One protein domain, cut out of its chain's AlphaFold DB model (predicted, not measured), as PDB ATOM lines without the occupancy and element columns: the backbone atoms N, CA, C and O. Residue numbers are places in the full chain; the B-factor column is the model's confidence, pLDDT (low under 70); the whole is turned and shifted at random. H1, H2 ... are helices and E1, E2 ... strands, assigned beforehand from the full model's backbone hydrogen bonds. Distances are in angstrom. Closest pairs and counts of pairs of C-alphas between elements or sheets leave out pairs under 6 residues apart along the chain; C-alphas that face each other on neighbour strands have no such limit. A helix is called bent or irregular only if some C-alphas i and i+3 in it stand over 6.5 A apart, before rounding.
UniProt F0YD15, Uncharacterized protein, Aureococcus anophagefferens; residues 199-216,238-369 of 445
ATOM      1  N   ASP A 199     -37.822  11.179 -16.590       43.31
ATOM      2  CA  ASP A 199     -39.088  10.449 -16.499       43.31
ATOM      3  C   ASP A 199     -40.270  11.345 -16.128       43.31
ATOM      4  O   ASP A 199     -41.376  11.132 -16.612       43.31
ATOM      5  N   ASP A 200     -40.064  12.358 -15.290       42.94
ATOM      6  CA  ASP A 200     -41.118  13.292 -14.893       42.94
ATOM      7  C   ASP A 200     -41.447  14.253 -16.037       42.94
ATOM      8  O   ASP A 200     -42.616  14.560 -16.271       42.94
ATOM      9  N   ALA A 201     -40.435  14.658 -16.810       41.78
ATOM     10  CA  ALA A 201     -40.621  15.435 -18.032       41.78
ATOM     11  C   ALA A 201     -41.326  14.613 -19.127       41.78
ATOM     12  O   ALA A 201     -42.230  15.122 -19.790       41.78
ATOM     13  N   LEU A 202     -40.973  13.331 -19.284       47.56
ATOM     14  CA  LEU A 202     -41.643  12.402 -20.201       47.56
ATOM     15  C   LEU A 202     -43.088  12.121 -19.770       47.56
ATOM     16  O   LEU A 202     -43.988  12.153 -20.606       47.56
ATOM     17  N   LYS A 203     -43.347  11.935 -18.470       50.16
ATOM     18  CA  LYS A 203     -44.707  11.803 -17.918       50.16
ATOM     19  C   LYS A 203     -45.523  13.079 -18.111       50.16
ATOM     20  O   LYS A 203     -46.696  12.999 -18.466       50.16
ATOM     21  N   ALA A 204     -44.921  14.252 -17.919       43.38
ATOM     22  CA  ALA A 204     -45.575  15.533 -18.173       43.38
ATOM     23  C   ALA A 204     -45.871  15.736 -19.668       43.38
ATOM     24  O   ALA A 204     -46.944  16.228 -20.016       43.38
ATOM     25  N   ALA A 205     -44.963  15.316 -20.554       43.97
ATOM     26  CA  ALA A 205     -45.173  15.334 -21.997       43.97
ATOM     27  C   ALA A 205     -46.288  14.365 -22.419       43.97
ATOM     28  O   ALA A 205     -47.165  14.766 -23.180       43.97
ATOM     29  N   ALA A 206     -46.324  13.147 -21.870       51.06
ATOM     30  CA  ALA A 206     -47.395  12.178 -22.100       51.06
ATOM     31  C   ALA A 206     -48.752  12.696 -21.594       51.06
ATOM     32  O   ALA A 206     -49.736  12.664 -22.323       51.06
ATOM     33  N   ALA A 207     -48.799  13.284 -20.395       47.34
ATOM     34  CA  ALA A 207     -50.011  13.907 -19.860       47.34
ATOM     35  C   ALA A 207     -50.468  15.116 -20.695       47.34
ATOM     36  O   ALA A 207     -51.667  15.329 -20.883       47.34
ATOM     37  N   CYS A 208     -49.526  15.904 -21.222       44.09
ATOM     38  CA  CYS A 208     -49.827  16.989 -22.148       44.09
ATOM     39  C   CYS A 208     -50.331  16.450 -23.490       44.09
ATOM     40  O   CYS A 208     -51.250  17.032 -24.056       44.09
ATOM     41  N   PHE A 209     -49.772  15.349 -23.994       47.56
ATOM     42  CA  PHE A 209     -50.226  14.704 -25.220       47.56
ATOM     43  C   PHE A 209     -51.626  14.118 -25.063       47.56
ATOM     44  O   PHE A 209     -52.456  14.303 -25.945       47.56
ATOM     45  N   ASP A 210     -51.927  13.505 -23.922       49.19
ATOM     46  CA  ASP A 210     -53.268  13.044 -23.572       49.19
ATOM     47  C   ASP A 210     -54.258  14.205 -23.475       49.19
ATOM     48  O   ASP A 210     -55.368  14.117 -23.995       49.19
ATOM     49  N   ALA A 211     -53.866  15.308 -22.834       44.22
ATOM     50  CA  ALA A 211     -54.696  16.504 -22.732       44.22
ATOM     51  C   ALA A 211     -54.934  17.136 -24.110       44.22
ATOM     52  O   ALA A 211     -56.071  17.440 -24.449       44.22
ATOM     53  N   VAL A 212     -53.890  17.264 -24.932       45.88
ATOM     54  CA  VAL A 212     -53.965  17.800 -26.298       45.88
ATOM     55  C   VAL A 212     -54.700  16.846 -27.235       45.88
ATOM     56  O   VAL A 212     -55.379  17.329 -28.125       45.88
ATOM     57  N   SER A 213     -54.624  15.528 -27.050       47.09
ATOM     58  CA  SER A 213     -55.364  14.538 -27.846       47.09
ATOM     59  C   SER A 213     -56.842  14.528 -27.475       47.09
ATOM     60  O   SER A 213     -57.678  14.582 -28.369       47.09
ATOM     61  N   ARG A 214     -57.179  14.592 -26.180       48.44
ATOM     62  CA  ARG A 214     -58.561  14.809 -25.717       48.44
ATOM     63  C   ARG A 214     -59.105  16.144 -26.204       48.44
ATOM     64  O   ARG A 214     -60.234  16.186 -26.673       48.44
ATOM     65  N   ASP A 215     -58.299  17.204 -26.163       44.25
ATOM     66  CA  ASP A 215     -58.668  18.514 -26.699       44.25
ATOM     67  C   ASP A 215     -58.671  18.545 -28.223       44.25
ATOM     68  O   ASP A 215     -59.403  19.347 -28.775       44.25
ATOM     69  N   ARG A 216     -57.917  17.691 -28.926       42.09
ATOM     70  CA  ARG A 216     -57.929  17.539 -30.388       42.09
ATOM     71  C   ARG A 216     -59.172  16.789 -30.824       42.09
ATOM     72  O   ARG A 216     -59.824  17.232 -31.762       42.09
ATOM     73  N   ALA A 238     -51.384  26.700 -22.079       64.62
ATOM     74  CA  ALA A 238     -50.593  26.812 -20.856       64.62
ATOM     75  C   ALA A 238     -49.832  25.512 -20.542       64.62
ATOM     76  O   ALA A 238     -48.636  25.565 -20.252       64.62
ATOM     77  N   LEU A 239     -50.487  24.353 -20.675       67.19
ATOM     78  CA  LEU A 239     -49.860  23.035 -20.503       67.19
ATOM     79  C   LEU A 239     -48.742  22.801 -21.524       67.19
ATOM     80  O   LEU A 239     -47.627  22.449 -21.141       67.19
ATOM     81  N   ARG A 240     -48.997  23.101 -22.803       75.12
ATOM     82  CA  ARG A 240     -47.990  23.044 -23.872       75.12
ATOM     83  C   ARG A 240     -46.792  23.936 -23.561       75.12
ATOM     84  O   ARG A 240     -45.650  23.509 -23.704       75.12
ATOM     85  N   SER A 241     -47.045  25.164 -23.112       72.44
ATOM     86  CA  SER A 241     -45.984  26.113 -22.765       72.44
ATOM     87  C   SER A 241     -45.137  25.623 -21.588       72.44
ATOM     88  O   SER A 241     -43.917  25.766 -21.619       72.44
ATOM     89  N   ALA A 242     -45.761  25.018 -20.574       68.50
ATOM     90  CA  ALA A 242     -45.064  24.437 -19.431       68.50
ATOM     91  C   ALA A 242     -44.237  23.197 -19.819       68.50
ATOM     92  O   ALA A 242     -43.086  23.083 -19.403       68.50
ATOM     93  N   ALA A 243     -44.772  22.311 -20.664       72.12
ATOM     94  CA  ALA A 243     -44.049  21.139 -21.161       72.12
ATOM     95  C   ALA A 243     -42.847  21.540 -22.036       72.12
ATOM     96  O   ALA A 243     -41.722  21.094 -21.810       72.12
ATOM     97  N   LEU A 244     -43.041  22.486 -22.964       77.88
ATOM     98  CA  LEU A 244     -41.956  23.054 -23.769       77.88
ATOM     99  C   LEU A 244     -40.947  23.857 -22.944       77.88
ATOM    100  O   LEU A 244     -39.872  24.146 -23.452       77.88
ATOM    101  N   ALA A 245     -41.261  24.269 -21.713       73.06
ATOM    102  CA  ALA A 245     -40.284  24.890 -20.820       73.06
ATOM    103  C   ALA A 245     -39.299  23.866 -20.238       73.06
ATOM    104  O   ALA A 245     -38.139  24.209 -20.021       73.06
ATOM    105  N   GLN A 246     -39.740  22.622 -20.035       75.81
ATOM    106  CA  GLN A 246     -38.905  21.538 -19.511       75.81
ATOM    107  C   GLN A 246     -38.026  20.901 -20.597       75.81
ATOM    108  O   GLN A 246     -36.915  20.467 -20.317       75.81
ATOM    109  N   LEU A 247     -38.482  20.911 -21.853       82.62
ATOM    110  CA  LEU A 247     -37.764  20.346 -23.001       82.62
ATOM    111  C   LEU A 247     -36.926  21.394 -23.744       82.62
ATOM    112  O   LEU A 247     -36.984  21.489 -24.970       82.62
ATOM    113  N   ARG A 248     -36.166  22.211 -23.006       83.69
ATOM    114  CA  ARG A 248     -35.311  23.257 -23.589       83.69
ATOM    115  C   ARG A 248     -33.845  22.903 -23.497       83.69
ATOM    116  O   ARG A 248     -33.334  22.511 -22.453       83.69
ATOM    117  N   CYS A 249     -33.142  23.161 -24.586       82.81
ATOM    118  CA  CYS A 249     -31.695  23.126 -24.608       82.81
ATOM    119  C   CYS A 249     -31.137  24.284 -23.778       82.81
ATOM    120  O   CYS A 249     -31.311  25.450 -24.133       82.81
ATOM    121  N   ALA A 250     -30.426  23.979 -22.692       77.62
ATOM    122  CA  ALA A 250     -29.883  25.003 -21.799       77.62
ATOM    123  C   ALA A 250     -28.962  26.036 -22.497       77.62
ATOM    124  O   ALA A 250     -29.091  27.223 -22.204       77.62
ATOM    125  N   PRO A 251     -28.073  25.662 -23.444       79.00
ATOM    126  CA  PRO A 251     -27.251  26.622 -24.184       79.00
ATOM    127  C   PRO A 251     -28.001  27.690 -24.985       79.00
ATOM    128  O   PRO A 251     -27.494  28.802 -25.104       79.00
ATOM    129  N   CYS A 252     -29.143  27.363 -25.597       79.81
ATOM    130  CA  CYS A 252     -29.850  28.301 -26.480       79.81
ATOM    131  C   CYS A 252     -31.250  28.691 -26.000       79.81
ATOM    132  O   CYS A 252     -31.832  29.602 -26.578       79.81
ATOM    133  N   GLY A 253     -31.785  28.025 -24.975       79.56
ATOM    134  CA  GLY A 253     -33.085  28.316 -24.371       79.56
ATOM    135  C   GLY A 253     -34.288  27.947 -25.239       79.56
ATOM    136  O   GLY A 253     -35.400  28.378 -24.956       79.56
ATOM    137  N   GLU A 254     -34.087  27.166 -26.291       84.62
ATOM    138  CA  GLU A 254     -35.110  26.818 -27.280       84.62
ATOM    139  C   GLU A 254     -35.511  25.347 -27.126       84.62
ATOM    140  O   GLU A 254     -34.727  24.580 -26.555       84.62
ATOM    141  N   PRO A 255     -36.700  24.942 -27.612       84.88
ATOM    142  CA  PRO A 255     -37.113  23.546 -27.593       84.88
ATOM    143  C   PRO A 255     -36.079  22.637 -28.251       84.88
ATOM    144  O   PRO A 255     -35.466  23.021 -29.257       84.88
ATOM    145  N   LEU A 256     -35.905  21.450 -27.672       82.56
ATOM    146  CA  LEU A 256     -34.927  20.486 -28.153       82.56
ATOM    147  C   LEU A 256     -35.193  20.111 -29.622       82.56
ATOM    148  O   LEU A 256     -36.337  19.934 -30.036       82.56
ATOM    149  N   ALA A 257     -34.135  20.024 -30.416       85.00
ATOM    150  CA  ALA A 257     -34.158  19.596 -31.805       85.00
ATOM    151  C   ALA A 257     -32.918  18.741 -32.080       85.00
ATOM    152  O   ALA A 257     -31.788  19.243 -32.024       85.00
ATOM    153  N   CYS A 258     -33.142  17.462 -32.397       84.31
ATOM    154  CA  CYS A 258     -32.101  16.437 -32.444       84.31
ATOM    155  C   CYS A 258     -31.406  16.329 -31.079       84.31
ATOM    156  O   CYS A 258     -30.242  16.704 -30.914       84.31
ATOM    157  N   ALA A 259     -32.167  15.894 -30.077       84.19
ATOM    158  CA  ALA A 259     -31.744  15.875 -28.686       84.19
ATOM    159  C   ALA A 259     -30.576  14.901 -28.453       84.19
ATOM    160  O   ALA A 259     -30.676  13.694 -28.692       84.19
ATOM    161  N   LEU A 260     -29.480  15.426 -27.907       86.44
ATOM    162  CA  LEU A 260     -28.342  14.674 -27.394       86.44
ATOM    163  C   LEU A 260     -28.383  14.632 -25.874       86.44
ATOM    164  O   LEU A 260     -28.326  15.666 -25.212       86.44
ATOM    165  N   VAL A 261     -28.422  13.427 -25.326       83.75
ATOM    166  CA  VAL A 261     -28.374  13.166 -23.893       83.75
ATOM    167  C   VAL A 261     -26.926  12.924 -23.484       83.75
ATOM    168  O   VAL A 261     -26.241  12.051 -24.023       83.75
ATOM    169  N   LEU A 262     -26.465  13.732 -22.532       82.69
ATOM    170  CA  LEU A 262     -25.164  13.600 -21.888       82.69
ATOM    171  C   LEU A 262     -25.193  12.487 -20.823       82.69
ATOM    172  O   LEU A 262     -26.261  12.200 -20.281       82.69
ATOM    173  N   PRO A 263     -24.038  11.945 -20.389       79.25
ATOM    174  CA  PRO A 263     -23.990  10.891 -19.365       79.25
ATOM    175  C   PRO A 263     -24.585  11.303 -18.016       79.25
ATOM    176  O   PRO A 263     -24.999  10.468 -17.223       79.25
ATOM    177  N   CYS A 264     -24.641  12.608 -17.743       77.00
ATOM    178  CA  CYS A 264     -25.293  13.162 -16.561       77.00
ATOM    179  C   CYS A 264     -26.824  13.288 -16.697       77.00
ATOM    180  O   CYS A 264     -27.431  13.995 -15.895       77.00
ATOM    181  N   GLY A 265     -27.428  12.712 -17.739       73.69
ATOM    182  CA  GLY A 265     -28.867  12.729 -18.014       73.69
ATOM    183  C   GLY A 265     -29.392  14.007 -18.677       73.69
ATOM    184  O   GLY A 265     -30.508  14.014 -19.178       73.69
ATOM    185  N   HIS A 266     -28.610  15.086 -18.736       81.69
ATOM    186  CA  HIS A 266     -29.071  16.342 -19.330       81.69
ATOM    187  C   HIS A 266     -29.095  16.277 -20.859       81.69
ATOM    188  O   HIS A 266     -28.132  15.813 -21.473       81.69
ATOM    189  N   ALA A 267     -30.155  16.819 -21.458       83.12
ATOM    190  CA  ALA A 267     -30.310  16.906 -22.904       83.12
ATOM    191  C   ALA A 267     -29.883  18.274 -23.460       83.12
ATOM    192  O   ALA A 267     -30.084  19.320 -22.836       83.12
ATOM    193  N   LEU A 268     -29.295  18.259 -24.652       86.44
ATOM    194  CA  LEU A 268     -28.864  19.427 -25.415       86.44
ATOM    195  C   LEU A 268     -29.228  19.256 -26.881       86.44
ATOM    196  O   LEU A 268     -29.345  18.139 -27.371       86.44
ATOM    197  N   ASP A 269     -29.287  20.360 -27.610       87.81
ATOM    198  CA  ASP A 269     -29.383  20.286 -29.063       87.81
ATOM    199  C   ASP A 269     -28.073  19.878 -29.694       87.81
ATOM    200  O   ASP A 269     -27.004  20.397 -29.350       87.81
ATOM    201  N   GLU A 270     -28.184  19.051 -30.725       87.12
ATOM    202  CA  GLU A 270     -27.049  18.632 -31.526       87.12
ATOM    203  C   GLU A 270     -26.270  19.813 -32.115       87.12
ATOM    204  O   GLU A 270     -25.048  19.875 -31.993       87.12
ATOM    205  N   CYS A 271     -26.964  20.819 -32.658       87.25
ATOM    206  CA  CYS A 271     -26.326  22.036 -33.173       87.25
ATOM    207  C   CYS A 271     -25.506  22.766 -32.088       87.25
ATOM    208  O   CYS A 271     -24.390  23.235 -32.337       87.25
ATOM    209  N   CYS A 272     -26.042  22.853 -30.867       87.88
ATOM    210  CA  CYS A 272     -25.370  23.501 -29.741       87.88
ATOM    211  C   CYS A 272     -24.164  22.697 -29.257       87.88
ATOM    212  O   CYS A 272     -23.130  23.288 -28.939       87.88
ATOM    213  N   PHE A 273     -24.274  21.370 -29.222       87.81
ATOM    214  CA  PHE A 273     -23.166  20.497 -28.864       87.81
ATOM    215  C   PHE A 273     -22.023  20.587 -29.884       87.81
ATOM    216  O   PHE A 273     -20.886  20.868 -29.502       87.81
ATOM    217  N   ILE A 274     -22.330  20.461 -31.181       86.94
ATOM    218  CA  ILE A 274     -21.349  20.579 -32.268       86.94
ATOM    219  C   ILE A 274     -20.606  21.910 -32.166       86.94
ATOM    220  O   ILE A 274     -19.380  21.935 -32.113       86.94
ATOM    221  N   ARG A 275     -21.332  23.030 -32.049       86.69
ATOM    222  CA  ARG A 275     -20.718  24.361 -31.925       86.69
ATOM    223  C   ARG A 275     -19.735  24.463 -30.762       86.69
ATOM    224  O   ARG A 275     -18.683  25.071 -30.925       86.69
ATOM    225  N   ARG A 276     -20.053  23.860 -29.613       87.25
ATOM    226  CA  ARG A 276     -19.146  23.832 -28.456       87.25
ATOM    227  C   ARG A 276     -17.877  23.035 -28.730       87.25
ATOM    228  O   ARG A 276     -16.831  23.426 -28.233       87.25
ATOM    229  N   CYS A 277     -17.948  21.968 -29.523       82.88
ATOM    230  CA  CYS A 277     -16.773  21.168 -29.876       82.88
ATOM    231  C   CYS A 277     -15.768  21.927 -30.752       82.88
ATOM    232  O   CYS A 277     -14.569  21.669 -30.679       82.88
ATOM    233  N   PHE A 278     -16.243  22.883 -31.552       80.06
ATOM    234  CA  PHE A 278     -15.393  23.732 -32.391       80.06
ATOM    235  C   PHE A 278     -15.041  25.081 -31.738       80.06
ATOM    236  O   PHE A 278     -14.180  25.808 -32.242       80.06
ATOM    237  N   ASP A 279     -15.662  25.422 -30.606       80.81
ATOM    238  CA  ASP A 279     -15.337  26.623 -29.842       80.81
ATOM    239  C   ASP A 279     -14.131  26.379 -28.928       80.81
ATOM    240  O   ASP A 279     -14.211  25.704 -27.905       80.81
ATOM    241  N   ARG A 280     -13.004  27.018 -29.261       69.88
ATOM    242  CA  ARG A 280     -11.740  26.912 -28.513       69.88
ATOM    243  C   ARG A 280     -11.819  27.407 -27.064       69.88
ATOM    244  O   ARG A 280     -10.870  27.198 -26.315       69.88
ATOM    245  N   GLN A 281     -12.886  28.108 -26.678       69.88
ATOM    246  CA  GLN A 281     -13.095  28.603 -25.313       69.88
ATOM    247  C   GLN A 281     -14.020  27.700 -24.482       69.88
ATOM    248  O   GLN A 281     -14.194  27.954 -23.288       69.88
ATOM    249  N   CYS A 282     -14.597  26.654 -25.081       73.69
ATOM    250  CA  CYS A 282     -15.490  25.715 -24.415       73.69
ATOM    251  C   CYS A 282     -14.817  24.349 -24.224       73.69
ATOM    252  O   CYS A 282     -14.271  23.780 -25.162       73.69
ATOM    253  N   ASP A 283     -14.919  23.780 -23.017       80.19
ATOM    254  CA  ASP A 283     -14.651  22.351 -22.826       80.19
ATOM    255  C   ASP A 283     -15.914  21.571 -23.226       80.19
ATOM    256  O   ASP A 283     -16.944  21.615 -22.538       80.19
ATOM    257  N   ALA A 284     -15.857  20.917 -24.387       76.88
ATOM    258  CA  ALA A 284     -16.956  20.128 -24.938       76.88
ATOM    259  C   ALA A 284     -17.254  18.864 -24.118       76.88
ATOM    260  O   ALA A 284     -18.381  18.378 -24.141       76.88
ATOM    261  N   ALA A 285     -16.283  18.399 -23.326       83.25
ATOM    262  CA  ALA A 285     -16.431  17.286 -22.399       83.25
ATOM    263  C   ALA A 285     -17.097  17.695 -21.070       83.25
ATOM    264  O   ALA A 285     -17.200  16.890 -20.147       83.25
ATOM    265  N   VAL A 286     -17.530  18.955 -20.932       84.31
ATOM    266  CA  VAL A 286     -18.208  19.469 -19.736       84.31
ATOM    267  C   VAL A 286     -19.660  19.802 -20.053       84.31
ATOM    268  O   VAL A 286     -19.960  20.641 -20.908       84.31
ATOM    269  N   CYS A 287     -20.566  19.187 -19.291       78.19
ATOM    270  CA  CYS A 287     -21.992  19.475 -19.338       78.19
ATOM    271  C   CYS A 287     -22.253  20.960 -19.015       78.19
ATOM    272  O   CYS A 287     -21.869  21.421 -17.937       78.19
ATOM    273  N   PRO A 288     -22.940  21.719 -19.888       76.50
ATOM    274  CA  PRO A 288     -23.266  23.118 -19.626       76.50
ATOM    275  C   PRO A 288     -24.339  23.288 -18.539       76.50
ATOM    276  O   PRO A 288     -24.418  24.361 -17.953       76.50
ATOM    277  N   CYS A 289     -25.128  22.248 -18.248       76.88
ATOM    278  CA  CYS A 289     -26.205  22.300 -17.258       76.88
ATOM    279  C   CYS A 289     -25.681  22.092 -15.829       76.88
ATOM    280  O   CYS A 289     -25.933  22.908 -14.950       76.88
ATOM    281  N   CYS A 290     -24.917  21.019 -15.594       75.62
ATOM    282  CA  CYS A 290     -24.457  20.649 -14.249       75.62
ATOM    283  C   CYS A 290     -22.942  20.792 -14.036       75.62
ATOM    284  O   CYS A 290     -22.454  20.624 -12.921       75.62
ATOM    285  N   GLY A 291     -22.168  21.073 -15.088       80.62
ATOM    286  CA  GLY A 291     -20.710  21.186 -15.008       80.62
ATOM    287  C   GLY A 291     -19.971  19.854 -14.856       80.62
ATOM    288  O   GLY A 291     -18.751  19.872 -14.698       80.62
ATOM    289  N   SER A 292     -20.673  18.717 -14.909       78.31
ATOM    290  CA  SER A 292     -20.045  17.394 -14.870       78.31
ATOM    291  C   SER A 292     -19.177  17.184 -16.102       78.31
ATOM    292  O   SER A 292     -19.611  17.454 -17.223       78.31
ATOM    293  N   ARG A 293     -17.958  16.694 -15.878       85.56
ATOM    294  CA  ARG A 293     -17.046  16.301 -16.948       85.56
ATOM    295  C   ARG A 293     -17.269  14.833 -17.279       85.56
ATOM    296  O   ARG A 293     -17.335  14.015 -16.366       85.56
ATOM    297  N   PHE A 294     -17.372  14.512 -18.556       81.50
ATOM    298  CA  PHE A 294     -17.452  13.144 -19.053       81.50
ATOM    299  C   PHE A 294     -16.255  12.852 -19.953       81.50
ATOM    300  O   PHE A 294     -15.641  13.769 -20.487       81.50
ATOM    301  N   ALA A 295     -15.889  11.580 -20.088       78.00
ATOM    302  CA  ALA A 295     -14.871  11.190 -21.053       78.00
ATOM    303  C   ALA A 295     -15.500  11.198 -22.459       78.00
ATOM    304  O   ALA A 295     -16.524  10.533 -22.642       78.00
ATOM    305  N   PRO A 296     -14.960  11.954 -23.431       72.25
ATOM    306  CA  PRO A 296     -15.381  11.828 -24.820       72.25
ATOM    307  C   PRO A 296     -15.019  10.423 -25.327       72.25
ATOM    308  O   PRO A 296     -13.928   9.924 -25.077       72.25
ATOM    309  N   GLY A 297     -15.968   9.750 -25.972       68.81
ATOM    310  CA  GLY A 297     -15.802   8.396 -26.502       68.81
ATOM    311  C   GLY A 297     -17.089   7.913 -27.170       68.81
ATOM    312  O   GLY A 297     -18.141   8.508 -26.943       68.81
ATOM    313  N   ARG A 298     -17.029   6.828 -27.954       61.47
ATOM    314  CA  ARG A 298     -18.112   6.363 -28.854       61.47
ATOM    315  C   ARG A 298     -19.514   6.220 -28.243       61.47
ATOM    316  O   ARG A 298     -20.518   6.183 -28.944       61.47
ATOM    317  N   HIS A 299     -19.610   6.118 -26.921       66.19
ATOM    318  CA  HIS A 299     -20.877   5.947 -26.203       66.19
ATOM    319  C   HIS A 299     -21.174   7.060 -25.200       66.19
ATOM    320  O   HIS A 299     -22.131   6.958 -24.437       66.19
ATOM    321  N   ALA A 300     -20.375   8.127 -25.195       72.25
ATOM    322  CA  ALA A 300     -20.549   9.234 -24.265       72.25
ATOM    323  C   ALA A 300     -21.829  10.031 -24.540       72.25
ATOM    324  O   ALA A 300     -22.347  10.683 -23.642       72.25
ATOM    325  N   LEU A 301     -22.343   9.993 -25.769       78.62
ATOM    326  CA  LEU A 301     -23.561  10.690 -26.154       78.62
ATOM    327  C   LEU A 301     -24.590   9.695 -26.668       78.62
ATOM    328  O   LEU A 301     -24.261   8.720 -27.346       78.62
ATOM    329  N   ARG A 302     -25.857   9.970 -26.365       74.50
ATOM    330  CA  ARG A 302     -26.999   9.226 -26.897       74.50
ATOM    331  C   ARG A 302     -27.947  10.198 -27.583       74.50
ATOM    332  O   ARG A 302     -28.311  11.213 -26.995       74.50
ATOM    333  N   ARG A 303     -28.368   9.893 -28.808       78.69
ATOM    334  CA  ARG A 303     -29.508  10.579 -29.435       78.69
ATOM    335  C   ARG A 303     -30.798  10.052 -28.818       78.69
ATOM    336  O   ARG A 303     -30.937   8.841 -28.665       78.69
ATOM    337  N   SER A 304     -31.730  10.938 -28.477       76.38
ATOM    338  CA  SER A 304     -33.027  10.544 -27.919       76.38
ATOM    339  C   SER A 304     -34.170  10.887 -28.868       76.38
ATOM    340  O   SER A 304     -34.708  11.992 -28.837       76.38
ATOM    341  N   GLY A 305     -34.588   9.896 -29.661       69.38
ATOM    342  CA  GLY A 305     -35.766  10.025 -30.524       69.38
ATOM    343  C   GLY A 305     -37.070  10.230 -29.744       69.38
ATOM    344  O   GLY A 305     -37.999  10.833 -30.264       69.38
ATOM    345  N   GLN A 306     -37.133   9.794 -28.480       70.12
ATOM    346  CA  GLN A 306     -38.293  10.024 -27.611       70.12
ATOM    347  C   GLN A 306     -38.444  11.503 -27.231       70.12
ATOM    348  O   GLN A 306     -39.556  12.025 -27.230       70.12
ATOM    349  N   LEU A 307     -37.335  12.194 -26.934       73.75
ATOM    350  CA  LEU A 307     -37.365  13.630 -26.643       73.75
ATOM    351  C   LEU A 307     -37.697  14.441 -27.897       73.75
ATOM    352  O   LEU A 307     -38.475  15.390 -27.812       73.75
ATOM    353  N   ASP A 308     -37.157  14.044 -29.053       74.44
ATOM    354  CA  ASP A 308     -37.484  14.671 -30.335       74.44
ATOM    355  C   ASP A 308     -38.979  14.510 -30.666       74.44
ATOM    356  O   ASP A 308     -39.664  15.504 -30.903       74.44
ATOM    357  N   ALA A 309     -39.522  13.292 -30.559       71.38
ATOM    358  CA  ALA A 309     -40.944  13.023 -30.777       71.38
ATOM    359  C   ALA A 309     -41.851  13.791 -29.798       71.38
ATOM    360  O   ALA A 309     -42.911  14.283 -30.187       71.38
ATOM    361  N   ALA A 310     -41.436  13.940 -28.535       72.25
ATOM    362  CA  ALA A 310     -42.173  14.726 -27.549       72.25
ATOM    363  C   ALA A 310     -42.218  16.218 -27.917       72.25
ATOM    364  O   ALA A 310     -43.272  16.846 -27.808       72.25
ATOM    365  N   VAL A 311     -41.104  16.798 -28.382       76.81
ATOM    366  CA  VAL A 311     -41.092  18.194 -28.843       76.81
ATOM    367  C   VAL A 311     -41.939  18.356 -30.100       76.81
ATOM    368  O   VAL A 311     -42.761  19.272 -30.135       76.81
ATOM    369  N   GLU A 312     -41.797  17.468 -31.087       78.94
ATOM    370  CA  GLU A 312     -42.616  17.469 -32.305       78.94
ATOM    371  C   GLU A 312     -44.109  17.454 -31.959       78.94
ATOM    372  O   GLU A 312     -44.866  18.322 -32.399       78.94
ATOM    373  N   ALA A 313     -44.523  16.549 -31.074       74.12
ATOM    374  CA  ALA A 313     -45.900  16.453 -30.609       74.12
ATOM    375  C   ALA A 313     -46.415  17.742 -29.941       74.12
ATOM    376  O   ALA A 313     -47.587  18.093 -30.090       74.12
ATOM    377  N   LEU A 314     -45.551  18.470 -29.227       79.50
ATOM    378  CA  LEU A 314     -45.908  19.714 -28.543       79.50
ATOM    379  C   LEU A 314     -45.951  20.932 -29.470       79.50
ATOM    380  O   LEU A 314     -46.710  21.864 -29.197       79.50
ATOM    381  N   VAL A 315     -45.148  20.959 -30.536       80.25
ATOM    382  CA  VAL A 315     -45.166  22.058 -31.518       80.25
ATOM    383  C   VAL A 315     -46.252  21.870 -32.581       80.25
ATOM    384  O   VAL A 315     -46.688  22.849 -33.192       80.25
ATOM    385  N   LEU A 316     -46.742  20.640 -32.772       75.88
ATOM    386  CA  LEU A 316     -47.883  20.360 -33.638       75.88
ATOM    387  C   LEU A 316     -49.130  21.144 -33.184       75.88
ATOM    388  O   LEU A 316     -49.508  21.181 -32.013       75.88
ATOM    389  N   GLY A 317     -49.789  21.792 -34.149       66.38
ATOM    390  CA  GLY A 317     -50.970  22.628 -33.909       66.38
ATOM    391  C   GLY A 317     -50.679  24.106 -33.622       66.38
ATOM    392  O   GLY A 317     -51.626  24.878 -33.486       66.38
ATOM    393  N   ASP A 318     -49.410  24.525 -33.581       77.19
ATOM    394  CA  ASP A 318     -49.001  25.933 -33.598       77.19
ATOM    395  C   ASP A 318     -48.023  26.175 -34.758       77.19
ATOM    396  O   ASP A 318     -46.871  25.744 -34.735       77.19
ATOM    397  N   ALA A 319     -48.486  26.875 -35.798       75.50
ATOM    398  CA  ALA A 319     -47.708  27.087 -37.017       75.50
ATOM    399  C   ALA A 319     -46.413  27.885 -36.783       75.50
ATOM    400  O   ALA A 319     -45.433  27.691 -37.502       75.50
ATOM    401  N   ALA A 320     -46.387  28.777 -35.787       79.44
ATOM    402  CA  ALA A 320     -45.201  29.568 -35.486       79.44
ATOM    403  C   ALA A 320     -44.137  28.719 -34.781       79.44
ATOM    404  O   ALA A 320     -42.956  28.804 -35.135       79.44
ATOM    405  N   LEU A 321     -44.555  27.885 -33.822       80.12
ATOM    406  CA  LEU A 321     -43.665  26.951 -33.128       80.12
ATOM    407  C   LEU A 321     -43.147  25.861 -34.066       80.12
ATOM    408  O   LEU A 321     -41.950  25.582 -34.051       80.12
ATOM    409  N   LEU A 322     -44.008  25.311 -34.925       80.56
ATOM    410  CA  LEU A 322     -43.616  24.314 -35.919       80.56
ATOM    411  C   LEU A 322     -42.567  24.873 -36.889       80.56
ATOM    412  O   LEU A 322     -41.485  24.310 -37.012       80.56
ATOM    413  N   ALA A 323     -42.820  26.043 -37.486       77.38
ATOM    414  CA  ALA A 323     -41.858  26.676 -38.388       77.38
ATOM    415  C   ALA A 323     -40.541  27.041 -37.678       77.38
ATOM    416  O   ALA A 323     -39.474  27.063 -38.294       77.38
ATOM    417  N   ALA A 324     -40.591  27.382 -36.385       82.12
ATOM    418  CA  ALA A 324     -39.385  27.592 -35.589       82.12
ATOM    419  C   ALA A 324     -38.609  26.291 -35.374       82.12
ATOM    420  O   ALA A 324     -37.391  26.303 -35.535       82.12
ATOM    421  N   HIS A 325     -39.295  25.193 -35.067       85.62
ATOM    422  CA  HIS A 325     -38.696  23.876 -34.883       85.62
ATOM    423  C   HIS A 325     -38.052  23.350 -36.177       85.62
ATOM    424  O   HIS A 325     -36.891  22.951 -36.152       85.62
ATOM    425  N   GLU A 326     -38.720  23.478 -37.328       83.88
ATOM    426  CA  GLU A 326     -38.166  23.106 -38.642       83.88
ATOM    427  C   GLU A 326     -36.846  23.834 -38.943       83.88
ATOM    428  O   GLU A 326     -35.843  23.203 -39.272       83.88
ATOM    429  N   ARG A 327     -36.784  25.153 -38.708       85.50
ATOM    430  CA  ARG A 327     -35.534  25.923 -38.866       85.50
ATOM    431  C   ARG A 327     -34.401  25.405 -37.979       85.50
ATOM    432  O   ARG A 327     -33.230  25.563 -38.326       85.50
ATOM    433  N   ARG A 328     -34.718  24.834 -36.815       85.38
ATOM    434  CA  ARG A 328     -33.711  24.242 -35.923       85.38
ATOM    435  C   ARG A 328     -33.222  22.902 -36.445       85.38
ATOM    436  O   ARG A 328     -32.018  22.663 -36.388       85.38
ATOM    437  N   LEU A 329     -34.115  22.070 -36.977       84.50
ATOM    438  CA  LEU A 329     -33.744  20.817 -37.635       84.50
ATOM    439  C   LEU A 329     -32.812  21.087 -38.827       84.50
ATOM    440  O   LEU A 329     -31.751  20.466 -38.928       84.50
ATOM    441  N   ASP A 330     -33.124  22.099 -39.640       83.38
ATOM    442  CA  ASP A 330     -32.258  22.556 -40.734       83.38
ATOM    443  C   ASP A 330     -30.898  23.052 -40.225       83.38
ATOM    444  O   ASP A 330     -29.846  22.707 -40.770       83.38
ATOM    445  N   ALA A 331     -30.885  23.835 -39.140       82.62
ATOM    446  CA  ALA A 331     -29.649  24.319 -38.530       82.62
ATOM    447  C   ALA A 331     -28.791  23.182 -37.947       82.62
ATOM    448  O   ALA A 331     -27.561  23.251 -38.011       82.62
ATOM    449  N   ALA A 332     -29.410  22.137 -37.392       84.44
ATOM    450  CA  ALA A 332     -28.712  20.942 -36.927       84.44
ATOM    451  C   ALA A 332     -28.114  20.159 -38.103       84.44
ATOM    452  O   ALA A 332     -26.940  19.793 -38.057       84.44
ATOM    453  N   ALA A 333     -28.866  19.981 -39.193       82.00
ATOM    454  CA  ALA A 333     -28.363  19.355 -40.414       82.00
ATOM    455  C   ALA A 333     -27.180  20.132 -41.020       82.00
ATOM    456  O   ALA A 333     -26.153  19.538 -41.354       82.00
ATOM    457  N   ALA A 334     -27.277  21.462 -41.088       81.31
ATOM    458  CA  ALA A 334     -26.190  22.318 -41.557       81.31
ATOM    459  C   ALA A 334     -24.947  22.226 -40.655       81.31
ATOM    460  O   ALA A 334     -23.831  22.130 -41.164       81.31
ATOM    461  N   ALA A 335     -25.129  22.207 -39.330       84.44
ATOM    462  CA  ALA A 335     -24.029  22.064 -38.377       84.44
ATOM    463  C   ALA A 335     -23.309  20.714 -38.509       84.44
ATOM    464  O   ALA A 335     -22.083  20.688 -38.469       84.44
ATOM    465  N   ARG A 336     -24.035  19.607 -38.729       84.44
ATOM    466  CA  ARG A 336     -23.427  18.293 -39.019       84.44
ATOM    467  C   ARG A 336     -22.590  18.329 -40.295       84.44
ATOM    468  O   ARG A 336     -21.446  17.882 -40.299       84.44
ATOM    469  N   ALA A 337     -23.146  18.890 -41.369       81.75
ATOM    470  CA  ALA A 337     -22.452  18.991 -42.649       81.75
ATOM    471  C   ALA A 337     -21.181  19.854 -42.558       81.75
ATOM    472  O   ALA A 337     -20.179  19.554 -43.207       81.75
ATOM    473  N   ASP A 338     -21.211  20.920 -41.757       82.94
ATOM    474  CA  ASP A 338     -20.048  21.764 -41.478       82.94
ATOM    475  C   ASP A 338     -19.004  21.037 -40.615       82.94
ATOM    476  O   ASP A 338     -17.823  20.991 -40.965       82.94
ATOM    477  N   ALA A 339     -19.448  20.365 -39.550       84.62
ATOM    478  CA  ALA A 339     -18.592  19.561 -38.685       84.62
ATOM    479  C   ALA A 339     -17.846  18.471 -39.464       84.62
ATOM    480  O   ALA A 339     -16.646  18.304 -39.261       84.62
ATOM    481  N   GLY A 340     -18.504  17.799 -40.414       84.81
ATOM    482  CA  GLY A 340     -17.857  16.810 -41.280       84.81
ATOM    483  C   GLY A 340     -16.718  17.380 -42.130       84.81
ATOM    484  O   GLY A 340     -15.705  16.712 -42.327       84.81
ATOM    485  N   LYS A 341     -16.821  18.637 -42.581       85.06
ATOM    486  CA  LYS A 341     -15.744  19.316 -43.334       85.06
ATOM    487  C   LYS A 341     -14.572  19.716 -42.442       85.06
ATOM    488  O   LYS A 341     -13.439  19.805 -42.911       85.06
ATOM    489  N   HIS A 342     -14.846  19.981 -41.167       84.56
ATOM    490  CA  HIS A 342     -13.882  20.524 -40.214       84.56
ATOM    491  C   HIS A 342     -13.390  19.507 -39.179       84.56
ATOM    492  O   HIS A 342     -12.556  19.852 -38.344       84.56
ATOM    493  N   LEU A 343     -13.823  18.250 -39.260       84.69
ATOM    494  CA  LEU A 343     -13.511  17.196 -38.296       84.69
ATOM    495  C   LEU A 343     -11.999  17.003 -38.096       84.69
ATOM    496  O   LEU A 343     -11.515  16.909 -36.970       84.69
ATOM    497  N   ALA A 344     -11.224  17.054 -39.183       80.88
ATOM    498  CA  ALA A 344      -9.765  16.951 -39.138       80.88
ATOM    499  C   ALA A 344      -9.080  18.106 -38.374       80.88
ATOM    500  O   ALA A 344      -7.942  17.961 -37.934       80.88
ATOM    501  N   ALA A 345      -9.759  19.246 -38.205       79.19
ATOM    502  CA  ALA A 345      -9.246  20.410 -37.485       79.19
ATOM    503  C   ALA A 345      -9.481  20.343 -35.965       79.19
ATOM    504  O   ALA A 345      -8.971  21.202 -35.243       79.19
ATOM    505  N   VAL A 346     -10.229  19.348 -35.469       80.50
ATOM    506  CA  VAL A 346     -10.448  19.126 -34.032       80.50
ATOM    507  C   VAL A 346      -9.156  18.568 -33.426       80.50
ATOM    508  O   VAL A 346      -8.746  17.480 -33.823       80.50
ATOM    509  N   PRO A 347      -8.472  19.280 -32.513       72.00
ATOM    510  CA  PRO A 347      -7.151  18.872 -32.028       72.00
ATOM    511  C   PRO A 347      -7.195  17.675 -31.068       72.00
ATOM    512  O   PRO A 347      -6.222  16.931 -30.999       72.00
ATOM    513  N   ASP A 348      -8.303  17.496 -30.349       80.25
ATOM    514  CA  ASP A 348      -8.512  16.391 -29.413       80.25
ATOM    515  C   ASP A 348      -9.001  15.139 -30.176       80.25
ATOM    516  O   ASP A 348     -10.044  15.217 -30.834       80.25
ATOM    517  N   PRO A 349      -8.253  14.019 -30.154       79.06
ATOM    518  CA  PRO A 349      -8.606  12.808 -30.893       79.06
ATOM    519  C   PRO A 349      -9.877  12.140 -30.359       79.06
ATOM    520  O   PRO A 349     -10.702  11.709 -31.159       79.06
ATOM    521  N   ASP A 350     -10.094  12.134 -29.044       80.94
ATOM    522  CA  ASP A 350     -11.255  11.485 -28.430       80.94
ATOM    523  C   ASP A 350     -12.536  12.275 -28.744       80.94
ATOM    524  O   ASP A 350     -13.597  11.715 -29.030       80.94
ATOM    525  N   LEU A 351     -12.433  13.610 -28.754       80.12
ATOM    526  CA  LEU A 351     -13.526  14.486 -29.182       80.12
ATOM    527  C   LEU A 351     -13.786  14.386 -30.690       80.12
ATOM    528  O   LEU A 351     -14.930  14.512 -31.130       80.12
ATOM    529  N   ARG A 352     -12.734  14.179 -31.487       85.12
ATOM    530  CA  ARG A 352     -12.851  13.979 -32.931       85.12
ATOM    531  C   ARG A 352     -13.588  12.683 -33.243       85.12
ATOM    532  O   ARG A 352     -14.478  12.721 -34.081       85.12
ATOM    533  N   ASP A 353     -13.268  11.587 -32.565       80.75
ATOM    534  CA  ASP A 353     -13.953  10.304 -32.755       80.75
ATOM    535  C   ASP A 353     -15.422  10.395 -32.326       80.75
ATOM    536  O   ASP A 353     -16.308   9.980 -33.068       80.75
ATOM    537  N   LEU A 354     -15.704  11.057 -31.198       82.56
ATOM    538  CA  LEU A 354     -17.075  11.338 -30.767       82.56
ATOM    539  C   LEU A 354     -17.871  12.148 -31.806       82.56
ATOM    540  O   LEU A 354     -19.039  11.865 -32.071       82.56
ATOM    541  N   LEU A 355     -17.255  13.184 -32.383       82.06
ATOM    542  CA  LEU A 355     -17.868  13.984 -33.442       82.06
ATOM    543  C   LEU A 355     -18.003  13.208 -34.752       82.06
ATOM    544  O   LEU A 355     -18.949  13.459 -35.491       82.06
ATOM    545  N   ALA A 356     -17.075  12.299 -35.055       81.88
ATOM    546  CA  ALA A 356     -17.150  11.438 -36.225       81.88
ATOM    547  C   ALA A 356     -18.385  10.543 -36.127       81.88
ATOM    548  O   ALA A 356     -19.194  10.539 -37.050       81.88
ATOM    549  N   ASP A 357     -18.578   9.882 -34.985       75.81
ATOM    550  CA  ASP A 357     -19.762   9.061 -34.735       75.81
ATOM    551  C   ASP A 357     -21.030   9.910 -34.854       75.81
ATOM    552  O   ASP A 357     -21.951   9.553 -35.570       75.81
ATOM    553  N   LEU A 358     -21.053  11.114 -34.278       75.94
ATOM    554  CA  LEU A 358     -22.189  12.023 -34.418       75.94
ATOM    555  C   LEU A 358     -22.461  12.438 -35.884       75.94
ATOM    556  O   LEU A 358     -23.610  12.512 -36.312       75.94
ATOM    557  N   VAL A 359     -21.429  12.750 -36.665       74.94
ATOM    558  CA  VAL A 359     -21.575  13.233 -38.050       74.94
ATOM    559  C   VAL A 359     -21.917  12.097 -39.018       74.94
ATOM    560  O   VAL A 359     -22.638  12.342 -39.988       74.94
ATOM    561  N   TYR A 360     -21.406  10.889 -38.773       65.75
ATOM    562  CA  TYR A 360     -21.496   9.755 -39.691       65.75
ATOM    563  C   TYR A 360     -22.503   8.674 -39.269       65.75
ATOM    564  O   TYR A 360     -22.947   7.938 -40.152       65.75
ATOM    565  N   ASP A 361     -22.933   8.596 -38.001       62.72
ATOM    566  CA  ASP A 361     -24.102   7.784 -37.638       62.72
ATOM    567  C   ASP A 361     -25.347   8.394 -38.271       62.72
ATOM    568  O   ASP A 361     -25.716   9.551 -38.012       62.72
ATOM    569  N   GLN A 362     -26.039   7.579 -39.062       48.56
ATOM    570  CA  GLN A 362     -27.366   7.904 -39.558       48.56
ATOM    571  C   GLN A 362     -28.300   8.156 -38.371       48.56
ATOM    572  O   GLN A 362     -28.296   7.433 -37.373       48.56
ATOM    573  N   THR A 363     -29.088   9.228 -38.437       46.19
ATOM    574  CA  THR A 363     -30.030   9.530 -37.360       46.19
ATOM    575  C   THR A 363     -31.159   8.488 -37.358       46.19
ATOM    576  O   THR A 363     -31.634   8.103 -38.426       46.19
ATOM    577  N   PRO A 364     -31.689   8.077 -36.194       39.62
ATOM    578  CA  PRO A 364     -32.910   7.262 -36.131       39.62
ATOM    579  C   PRO A 364     -34.097   7.912 -36.868       39.62
ATOM    580  O   PRO A 364     -34.912   7.224 -37.475       39.62
ATOM    581  N   SER A 365     -34.142   9.249 -36.913       42.12
ATOM    582  CA  SER A 365     -35.114  10.015 -37.708       42.12
ATOM    583  C   SER A 365     -34.948   9.864 -39.230       42.12
ATOM    584  O   SER A 365     -35.878  10.153 -39.977       42.12
ATOM    585  N   GLN A 366     -33.794   9.389 -39.710       40.31
ATOM    586  CA  GLN A 366     -33.563   9.027 -41.113       40.31
ATOM    587  C   GLN A 366     -33.895   7.551 -41.395       40.31
ATOM    588  O   GLN A 366     -34.357   7.255 -42.494       40.31
ATOM    589  N   CYS A 367     -33.770   6.653 -40.410       37.81
ATOM    590  CA  CYS A 367     -34.264   5.270 -40.507       37.81
ATOM    591  C   CYS A 367     -35.802   5.187 -40.455       37.81
ATOM    592  O   CYS A 367     -36.395   4.309 -41.073       37.81
ATOM    593  N   ALA A 368     -36.470   6.136 -39.791       36.25
ATOM    594  CA  ALA A 368     -37.932   6.191 -39.690       36.25
ATOM    595  C   ALA A 368     -38.664   6.474 -41.021       36.25
ATOM    596  O   ALA A 368     -39.879   6.329 -41.088       36.25
ATOM    597  N   LYS A 369     -37.956   6.805 -42.116       33.78
ATOM    598  CA  LYS A 369     -38.560   6.765 -43.463       33.78
ATOM    599  C   LYS A 369     -38.908   5.341 -43.930       33.78
ATOM    600  O   LYS A 369     -39.565   5.213 -44.957       33.78
TER     601      LYS A 369
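Overview. This is residues 199 to 216 and 238 to 369 of the 445 residues of an uncharacterized protein of Aureococcus anophagefferens (UniProt F0YD15). One long helix, H5, runs along much of an elongated body; H3 and H6 pack on its later half, and a cluster of three helices, H1, H2 and H4, reaches its beginning through H4. Between these two groups, near the middle, sits the small hairpin of strands E1 and E2, and the long unnamed stretch 279 to 304 loops over the side away from H5 before pairing with E1. The printed part has 150 residues with seven named helices and two named strands, in the order H1 H2 E1 E2 H3 H4 H5 H6 H7; the sheet E1 - E2 is antiparallel and the class is mostly helix. The whole is compact, with a radius of gyration of the C-alphas of 15.8 A, and spans 52 by 30 by 25 A.

Arrangement. H1, residues 199 to 216, touches H2, residues 238 to 246, with its residues 201 to 208 alone, at a shallow tilt of 27 degrees, opposite ways; the closest C-alphas, of Ala 205 and Ala 243, are 6.0 A apart. E1, residues 259 to 261, and E2, residues 267 to 269, form a hairpin, with N 260 and O 268 within hydrogen-bond range at 2.8 A. Residues 260 to 261 of E1 also pair, antiparallel, with residues 302 to 303. H4, residues 305 to 315, touches H1, with the C-alphas of Ala 205 and Ala 310 closest at 6.3 A, and H2, with those of Arg 240 and Leu 314 closest at 6.1 A. H4 and H5, residues 319 to 345, form a helical hairpin, opposite ways at 35.1 degrees, only just a steep tilt; their closest C-alphas, of Val 315 and Leu 322, are 5.2 A apart. H3, residues 270 to 278, touches residues 331 to 339 of H5 at a shallow tilt of 31 degrees, the same way; the closest C-alphas, of Cys 271 and Ala 332, are 4.6 A apart. H6, residues 349 to 360, touches residues 336 to 344 of H5 at a steep tilt of 48 degrees; the closest C-alphas, of Arg 336 and Val 359, are 5.5 A apart. H7, residues 364 to 369, touches no helix. Every O i to N i+4 pair is within hydrogen-bond range in H1, H2, H3, H4 and H6; in H5 20 of 23 are, in H7 1 of 2.

Along the chain. H1 begins at C-alpha 199 (-39.088, 10.449, -16.499) and is 24.5 A long. H5 runs 39.0 A from C-alpha 319 (-47.708, 27.087, -37.017), with a kink of 37 degrees near residue 339; it is irregular, C-alphas 341 and 344 being 7.7 A apart. H4 is 15.3 A long and H6 15.9 A. H7 ends at C-alpha 369 (-38.560, 6.765, -43.463).

Size, cuts and confidence. The two C-alphas farthest apart, of Arg 214 and Pro 347, are 52.0 A apart. Residues 217 to 237 are not printed, and C-alphas 216 and 238 are 15.2 A apart across the cut. The links H2 to E1 and H3 to H4 are long. The mean pLDDT of the printed part is 73.0; 38 residues are under 70, among them 199 to 216 and 360 to 369.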